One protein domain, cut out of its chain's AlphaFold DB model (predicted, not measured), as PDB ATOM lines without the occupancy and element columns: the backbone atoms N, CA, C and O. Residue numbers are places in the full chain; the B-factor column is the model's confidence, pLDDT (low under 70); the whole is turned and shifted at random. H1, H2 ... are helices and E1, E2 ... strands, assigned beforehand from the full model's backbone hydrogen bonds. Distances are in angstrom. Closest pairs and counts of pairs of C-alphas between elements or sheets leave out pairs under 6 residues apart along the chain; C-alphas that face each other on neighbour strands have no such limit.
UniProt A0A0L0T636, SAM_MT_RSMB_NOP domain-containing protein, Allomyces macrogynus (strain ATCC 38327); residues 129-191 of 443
ATOM      1  N   ALA A 129      40.060   6.822  18.762       95.25
ATOM      2  CA  ALA A 129      39.343   5.699  19.342       95.25
ATOM      3  C   ALA A 129      40.228   5.071  20.429       95.25
ATOM      4  O   ALA A 129      41.457   5.056  20.306       95.25
ATOM      5  N   ALA A 130      39.613   4.550  21.486       97.06
ATOM      6  CA  ALA A 130      40.310   3.841  22.551       97.06
ATOM      7  C   ALA A 130      40.433   2.356  22.182       97.06
ATOM      8  O   ALA A 130      39.434   1.637  22.151       97.06
ATOM      9  N   LEU A 131      41.652   1.895  21.894       97.88
ATOM     10  CA  LEU A 131      41.994   0.478  21.782       97.88
ATOM     11  C   LEU A 131      42.087  -0.107  23.190       97.88
ATOM     12  O   LEU A 131      43.023   0.205  23.925       97.88
ATOM     13  N   ILE A 132      41.118  -0.931  23.572       97.81
ATOM     14  CA  ILE A 132      41.021  -1.466  24.930       97.81
ATOM     15  C   ILE A 132      42.069  -2.549  25.137       97.81
ATOM     16  O   ILE A 132      42.195  -3.453  24.310       97.81
ATOM     17  N   ASN A 133      42.797  -2.465  26.251       97.19
ATOM     18  CA  ASN A 133      43.789  -3.460  26.612       97.19
ATOM     19  C   ASN A 133      43.101  -4.729  27.136       97.19
ATOM     20  O   ASN A 133      42.541  -4.694  28.233       97.19
ATOM     21  N   PRO A 134      43.150  -5.860  26.409       95.38
ATOM     22  CA  PRO A 134      42.505  -7.085  26.858       95.38
ATOM     23  C   PRO A 134      43.199  -7.690  28.085       95.38
ATOM     24  O   PRO A 134      42.560  -8.434  28.817       95.38
ATOM     25  N   PHE A 135      44.478  -7.382  28.332       94.44
ATOM     26  CA  PHE A 135      45.228  -7.882  29.492       94.44
ATOM     27  C   PHE A 135      44.956  -7.108  30.779       94.44
ATOM     28  O   PHE A 135      45.439  -7.519  31.831       94.44
ATOM     29  N   CYS A 136      44.237  -5.991  30.682       94.50
ATOM     30  CA  CYS A 136      43.915  -5.150  31.817       94.50
ATOM     31  C   CYS A 136      42.624  -5.620  32.495       94.50
ATOM     32  O   CYS A 136      41.707  -6.117  31.836       94.50
ATOM     33  N   GLU A 137      42.529  -5.440  33.812       92.44
ATOM     34  CA  GLU A 137      41.309  -5.752  34.554       92.44
ATOM     35  C   GLU A 137      40.099  -4.971  33.998       92.44
ATOM     36  O   GLU A 137      40.130  -3.736  33.939       92.44
ATOM     37  N   PRO A 138      38.983  -5.644  33.645       93.38
ATOM     38  CA  PRO A 138      37.827  -4.976  33.042       93.38
ATOM     39  C   PRO A 138      37.230  -3.846  33.890       93.38
ATOM     40  O   PRO A 138      36.674  -2.895  33.343       93.38
ATOM     41  N   ALA A 139      37.341  -3.937  35.221       94.81
ATOM     42  CA  ALA A 139      36.883  -2.893  36.133       94.81
ATOM     43  C   ALA A 139      37.684  -1.594  35.962       94.81
ATOM     44  O   ALA A 139      37.077  -0.542  35.798       94.81
ATOM     45  N   VAL A 140      39.017  -1.679  35.883       95.31
ATOM     46  CA  VAL A 140      39.906  -0.520  35.683       95.31
ATOM     47  C   VAL A 140      39.607   0.170  34.353       95.31
ATOM     48  O   VAL A 140      39.510   1.393  34.287       95.31
ATOM     49  N   VAL A 141      39.384  -0.606  33.287       95.00
ATOM     50  CA  VAL A 141      38.988  -0.059  31.980       95.00
ATOM     51  C   VAL A 141      37.653   0.683  32.072       95.00
ATOM     52  O   VAL A 141      37.538   1.812  31.594       95.00
ATOM     53  N   ARG A 142      36.634   0.056  32.672       94.31
ATOM     54  CA  ARG A 142      35.294   0.640  32.808       94.31
ATOM     55  C   ARG A 142      35.333   1.926  33.631       94.31
ATOM     56  O   ARG A 142      34.764   2.929  33.207       94.31
ATOM     57  N   ASP A 143      36.000   1.897  34.776       93.25
ATOM     58  CA  ASP A 143      36.032   3.010  35.722       93.25
ATOM     59  C   ASP A 143      36.866   4.175  35.154       93.25
ATOM     60  O   ASP A 143      36.433   5.330  35.210       93.25
ATOM     61  N   GLY A 144      37.980   3.879  34.474       90.94
ATOM     62  CA  GLY A 144      38.790   4.874  33.765       90.94
ATOM     63  C   GLY A 144      38.068   5.535  32.584       90.94
ATOM     64  O   GLY A 144      38.318   6.701  32.276       90.94
ATOM     65  N   LEU A 145      37.137   4.828  31.934       93.69
ATOM     66  CA  LEU A 145      36.303   5.374  30.857       93.69
ATOM     67  C   LEU A 145      35.011   6.039  31.352       93.69
ATOM     68  O   LEU A 145      34.378   6.745  30.565       93.69
ATOM     69  N   ALA A 146      34.627   5.883  32.622       91.31
ATOM     70  CA  ALA A 146      33.380   6.434  33.164       91.31
ATOM     71  C   ALA A 146      33.303   7.971  33.077       91.31
ATOM     72  O   ALA A 146      32.214   8.533  33.016       91.31
ATOM     73  N   ARG A 147      34.460   8.649  33.036       88.00
ATOM     74  CA  ARG A 147      34.578  10.111  32.889       88.00
ATOM     75  C   ARG A 147      34.734  10.574  31.433       88.00
ATOM     76  O   ARG A 147      35.095  11.724  31.196       88.00
ATOM     77  N   SER A 148      34.523   9.689  30.457       90.31
ATOM     78  CA  SER A 148      34.600  10.060  29.041       90.31
ATOM     79  C   SER A 148      33.477  11.018  28.661       90.31
ATOM     80  O   SER A 148      32.357  10.926  29.161       90.31
ATOM     81  N   SER A 149      33.772  11.933  27.743       89.19
ATOM     82  CA  SER A 149      32.754  12.802  27.154       89.19
ATOM     83  C   SER A 149      31.960  12.039  26.096       89.19
ATOM     84  O   SER A 149      32.550  11.275  25.334       89.19
ATOM     85  N   GLY A 150      30.655  12.297  25.991       89.94
ATOM     86  CA  GLY A 150      29.786  11.712  24.964       89.94
ATOM     87  C   GLY A 150      29.405  10.247  25.206       89.94
ATOM     88  O   GLY A 150      29.754   9.635  26.213       89.94
ATOM     89  N   THR A 151      28.658   9.674  24.265       92.12
ATOM     90  CA  THR A 151      28.211   8.278  24.317       92.12
ATOM     91  C   THR A 151      29.303   7.361  23.785       92.12
ATOM     92  O   THR A 151      29.738   7.496  22.639       92.12
ATOM     93  N   LEU A 152      29.722   6.400  24.609       94.75
ATOM     94  CA  LEU A 152      30.721   5.407  24.237       94.75
ATOM     95  C   LEU A 152      30.094   4.262  23.441       94.75
ATOM     96  O   LEU A 152      29.142   3.632  23.895       94.75
ATOM     97  N   THR A 153      30.658   3.963  22.271       95.31
ATOM     98  CA  THR A 153      30.177   2.891  21.388       95.31
ATOM     99  C   THR A 153      31.324   1.981  20.970       95.31
ATOM    100  O   THR A 153      32.351   2.451  20.469       95.31
ATOM    101  N   ARG A 154      31.150   0.665  21.147       96.44
ATOM    102  CA  ARG A 154      32.088  -0.343  20.634       96.44
ATOM    103  C   ARG A 154      32.020  -0.389  19.109       96.44
ATOM    104  O   ARG A 154      30.935  -0.406  18.542       96.44
ATOM    105  N   ILE A 155      33.173  -0.510  18.458       96.25
ATOM    106  CA  ILE A 155      33.264  -0.742  17.014       96.25
ATOM    107  C   ILE A 155      33.113  -2.253  16.746       96.25
ATOM    108  O   ILE A 155      34.011  -3.017  17.101       96.25
ATOM    109  N   PRO A 156      31.998  -2.721  16.154       95.31
ATOM    110  CA  PRO A 156      31.656  -4.146  16.148       95.31
ATOM    111  C   PRO A 156      32.434  -4.981  15.121       95.31
ATOM    112  O   PRO A 156      32.515  -6.196  15.263       95.31
ATOM    113  N   TRP A 157      32.985  -4.350  14.082       94.25
ATOM    114  CA  TRP A 157      33.649  -5.031  12.965       94.25
ATOM    115  C   TRP A 157      35.166  -5.191  13.143       94.25
ATOM    116  O   TRP A 157      35.813  -5.775  12.276       94.25
ATOM    117  N   LEU A 158      35.733  -4.686  14.243       96.19
ATOM    118  CA  LEU A 158      37.128  -4.924  14.603       96.19
ATOM    119  C   LEU A 158      37.262  -6.232  15.391       96.19
ATOM    120  O   LEU A 158      36.481  -6.507  16.303       96.19
ATOM    121  N   GLY A 159      38.295  -7.012  15.078       93.81
ATOM    122  CA  GLY A 159      38.671  -8.213  15.831       93.81
ATOM    123  C   GLY A 159      39.317  -7.914  17.189       93.81
ATOM    124  O   GLY A 159      39.535  -8.830  17.972       93.81
ATOM    125  N   VAL A 160      39.608  -6.643  17.473       95.69
ATOM    126  CA  VAL A 160      39.986  -6.130  18.798       95.69
ATOM    127  C   VAL A 160      38.828  -5.354  19.421       95.69
ATOM    128  O   VAL A 160      37.941  -4.859  18.724       95.69
ATOM    129  N   THR A 161      38.846  -5.181  20.741       96.88
ATOM    130  CA  THR A 161      37.901  -4.281  21.409       96.88
ATOM    131  C   THR A 161      38.376  -2.838  21.253       96.88
ATOM    132  O   THR A 161      39.378  -2.442  21.838       96.88
ATOM    133  N   ALA A 162      37.637  -2.042  20.482       97.19
ATOM    134  CA  ALA A 162      37.863  -0.606  20.357       97.19
ATOM    135  C   ALA A 162      36.572   0.177  20.609       97.19
ATOM    136  O   ALA A 162      35.482  -0.264  20.224       97.19
ATOM    137  N   ILE A 163      36.703   1.335  21.253       96.19
ATOM    138  CA  ILE A 163      35.595   2.205  21.651       96.19
ATOM    139  C   ILE A 163      35.759   3.580  21.000       96.19
ATOM    140  O   ILE A 163      36.852   4.140  20.948       96.19
ATOM    141  N   THR A 164      34.651   4.129  20.515       94.62
ATOM    142  CA  THR A 164      34.531   5.505  20.016       94.62
ATOM    143  C   THR A 164      33.646   6.319  20.945       94.62
ATOM    144  O   THR A 164      32.862   5.752  21.706       94.62
ATOM    145  N   SER A 165      33.760   7.641  20.865       93.31
ATOM    146  CA  SER A 165      32.849   8.576  21.519       93.31
ATOM    147  C   SER A 165      32.093   9.404  20.474       93.31
ATOM    148  O   SER A 165      32.649   9.739  19.419       93.31
ATOM    149  N   SER A 166      30.833   9.732  20.776       89.69
ATOM    150  CA  SER A 166      30.011  10.679  20.012       89.69
ATOM    151  C   SER A 166      30.333  12.155  20.282       89.69
ATOM    152  O   SER A 166      29.728  13.019  19.656       89.69
ATOM    153  N   ALA A 167      31.253  12.470  21.201       83.56
ATOM    154  CA  ALA A 167      31.629  13.851  21.484       83.56
ATOM    155  C   ALA A 167      32.301  14.501  20.261       83.56
ATOM    156  O   ALA A 167      33.330  14.020  19.785       83.56
ATOM    157  N   THR A 168      31.722  15.601  19.781       67.62
ATOM    158  CA  THR A 168      32.194  16.352  18.606       67.62
ATOM    159  C   THR A 168      33.146  17.489  18.967       67.62
ATOM    160  O   THR A 168      33.995  17.854  18.160       67.62
ATOM    161  N   ASP A 169      33.052  18.007  20.195       63.94
ATOM    162  CA  ASP A 169      33.673  19.286  20.570       63.94
ATOM    163  C   ASP A 169      34.988  19.110  21.356       63.94
ATOM    164  O   ASP A 169      35.768  20.050  21.500       63.94
ATOM    165  N   ASN A 170      35.271  17.891  21.831       60.59
ATOM    166  CA  ASN A 170      36.487  17.556  22.573       60.59
ATOM    167  C   ASN A 170      37.461  16.761  21.696       60.59
ATOM    168  O   ASN A 170      37.218  15.598  21.378       60.59
ATOM    169  N   ALA A 171      38.625  17.350  21.394       64.31
ATOM    170  CA  ALA A 171      39.727  16.680  20.687       64.31
ATOM    171  C   ALA A 171      40.224  15.401  21.402       64.31
ATOM    172  O   ALA A 171      40.809  14.512  20.778       64.31
ATOM    173  N   HIS A 172      39.965  15.304  22.708       78.94
ATOM    174  CA  HIS A 172      40.316  14.179  23.568       78.94
ATOM    175  C   HIS A 172      39.082  13.749  24.374       78.94
ATOM    176  O   HIS A 172      38.899  14.191  25.506       78.94
ATOM    177  N   PRO A 173      38.193  12.923  23.793       83.75
ATOM    178  CA  PRO A 173      36.962  12.518  24.470       83.75
ATOM    179  C   PRO A 173      37.204  11.505  25.598       83.75
ATOM    180  O   PRO A 173      36.327  11.308  26.438       83.75
ATOM    181  N   PHE A 174      38.380  10.872  25.615       92.06
ATOM    182  CA  PHE A 174      38.790   9.908  26.628       92.06
ATOM    183  C   PHE A 174      39.696  10.572  27.671       92.06
ATOM    184  O   PHE A 174      40.574  11.354  27.291       92.06
ATOM    185  N   PRO A 175      39.532  10.244  28.964       92.75
ATOM    186  CA  PRO A 175      40.485  10.616  30.000       92.75
ATOM    187  C   PRO A 175      41.887  10.049  29.730       92.75
ATOM    188  O   PRO A 175      42.110   9.258  28.813       92.75
ATOM    189  N   HIS A 176      42.855  10.427  30.563       93.25
ATOM    190  CA  HIS A 176      44.124   9.708  30.582       93.25
ATOM    191  C   HIS A 176      43.864   8.248  31.012       93.25
ATOM    192  O   HIS A 176      43.133   8.048  31.987       93.25
ATOM    193  N   PRO A 177      44.441   7.233  30.335       94.81
ATOM    194  CA  PRO A 177      44.261   5.843  30.735       94.81
ATOM    195  C   PRO A 177      44.768   5.620  32.159       94.81
ATOM    196  O   PRO A 177      45.740   6.239  32.589       94.81
ATOM    197  N   GLU A 178      44.113   4.727  32.890       95.62
ATOM    198  CA  GLU A 178      44.534   4.294  34.225       95.62
ATOM    199  C   GLU A 178      45.368   3.011  34.128       95.62
ATOM    200  O   GLU A 178      45.291   2.299  33.117       95.62
ATOM    201  N   ARG A 179      46.186   2.736  35.151       96.25
ATOM    202  CA  ARG A 179      46.955   1.490  35.259       96.25
ATOM    203  C   ARG A 179      46.273   0.507  36.196       96.25
ATOM    204  O   ARG A 179      45.727   0.922  37.213       96.25
ATOM    205  N   ASP A 180      46.362  -0.777  35.880       95.25
ATOM    206  CA  ASP A 180      45.908  -1.845  36.770       95.25
ATOM    207  C   ASP A 180      46.975  -2.293  37.784       95.25
ATOM    208  O   ASP A 180      48.086  -1.757  37.854       95.25
ATOM    209  N   VAL A 181      46.637  -3.332  38.553       94.19
ATOM    210  CA  VAL A 181      47.515  -3.986  39.535       94.19
ATOM    211  C   VAL A 181      48.777  -4.611  38.926       94.19
ATOM    212  O   VAL A 181      49.760  -4.835  39.633       94.19
ATOM    213  N   HIS A 182      48.784  -4.876  37.619       92.69
ATOM    214  CA  HIS A 182      49.940  -5.367  36.869       92.69
ATOM    215  C   HIS A 182      50.747  -4.231  36.228       92.69
ATOM    216  O   HIS A 182      51.702  -4.491  35.489       92.69
ATOM    217  N   ASN A 183      50.406  -2.978  36.549       96.19
ATOM    218  CA  ASN A 183      50.999  -1.765  36.005       96.19
ATOM    219  C   ASN A 183      50.808  -1.639  34.481       96.19
ATOM    220  O   ASN A 183      51.608  -0.978  33.812       96.19
ATOM    221  N   LEU A 184      49.763  -2.250  33.917       96.88
ATOM    222  CA  LEU A 184      49.405  -2.142  32.504       96.88
ATOM    223  C   LEU A 184      48.415  -0.999  32.286       96.88
ATOM    224  O   LEU A 184      47.471  -0.838  33.055       96.88
ATOM    225  N   TRP A 185      48.603  -0.216  31.226       97.81
ATOM    226  CA  TRP A 185      47.632   0.806  30.829       97.81
ATOM    227  C   TRP A 185      46.339   0.179  30.300       97.81
ATOM    228  O   TRP A 185      46.374  -0.750  29.494       97.81
ATOM    229  N   SER A 186      45.200   0.732  30.710       97.19
ATOM    230  CA  SER A 186      43.851   0.234  30.393       97.19
ATOM    231  C   SER A 186      43.446   0.343  28.919       97.19
ATOM    232  O   SER A 186      42.687  -0.493  28.427       97.19
ATOM    233  N   TYR A 187      43.936   1.342  28.188       97.56
ATOM    234  CA  TYR A 187      43.679   1.502  26.757       97.56
ATOM    235  C   TYR A 187      44.716   2.406  26.088       97.56
ATOM    236  O   TYR A 187      45.402   3.187  26.747       97.56
ATOM    237  N   TYR A 188      44.785   2.329  24.759       97.50
ATOM    238  CA  TYR A 188      45.630   3.172  23.917       97.50
ATOM    239  C   TYR A 188      44.776   3.988  22.941       97.50
ATOM    240  O   TYR A 188      43.997   3.429  22.169       97.50
ATOM    241  N   CYS A 189      44.916   5.313  22.949       96.12
ATOM    242  CA  CYS A 189      44.184   6.182  22.027       96.12
ATOM    243  C   CYS A 189      44.908   6.280  20.678       96.12
ATOM    244  O   CYS A 189      46.070   6.678  20.619       96.12
ATOM    245  N   MET A 190      44.219   5.957  19.584       95.38
ATOM    246  CA  MET A 190      44.756   6.075  18.224       95.38
ATOM    247  C   MET A 190      43.651   6.328  17.199       95.38
ATOM    248  O   MET A 190      42.472   6.123  17.475       95.38
ATOM    249  N   ASP A 191      44.033   6.767  16.004       95.12
ATOM    250  CA  ASP A 191      43.107   6.928  14.884       95.12
ATOM    251  C   ASP A 191      42.493   5.569  14.482       95.12
ATOM    252  O   ASP A 191      43.214   4.575  14.323       95.12
TER     253      ASP A 191
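This is residues 129 to 191 of the 443 residues of the protein "SAM_MT_RSMB_NOP domain-containing protein" of Allomyces macrogynus (strain ATCC 38327) (UniProt A0A0L0T636). Little regular structure: loops and a small twisted sheet of four short strands, grazed by one short helix, H1, with a long loop, residues 166 to 186, before the last strand. The printed part has 63 residues, with E1, H1, E2, E3, E4 along it; the sheet, E2 E3 E1 E4, is antiparallel, the class mixed. It is compact, radius of gyration of the C-alphas 11.2 A, spanning 33 by 25 by 17 A.

E1, residues 129 to 132, begins at C-alpha 129 (39.343, 5.699, 19.342). H1, residues 138 to 145, measures 10.7 A; E2 is 152 to 154, E3 162 to 165, 10.5 A. E4, 187 to 190, ends at C-alpha 190 (44.756, 6.075, 18.224).

Antiparallel neighbours are E1 and E4, N 131 to O 188 2.8 A; E3 and E1, N 130 to O 163 2.8 A; and the hairpin E2 and E3, N 153 to O 164 2.9 A. E1, H1, E2 form a split strand-helix-strand unit, same-way strands with E3 between, its crossover right-handed. H1, with every O i to N i+4 pair within hydrogen-bond range, only grazes the sheet; its Val 141 and Tyr 187 of E4 have C-alphas 7.2 A apart, the closest of the two elements.

The farthest C-alphas, Asp 169 and His 182, are 33.7 A apart. The printed part has no cut; E3 to E4 is a long link. Residues 168 to 171 have pLDDT under 70.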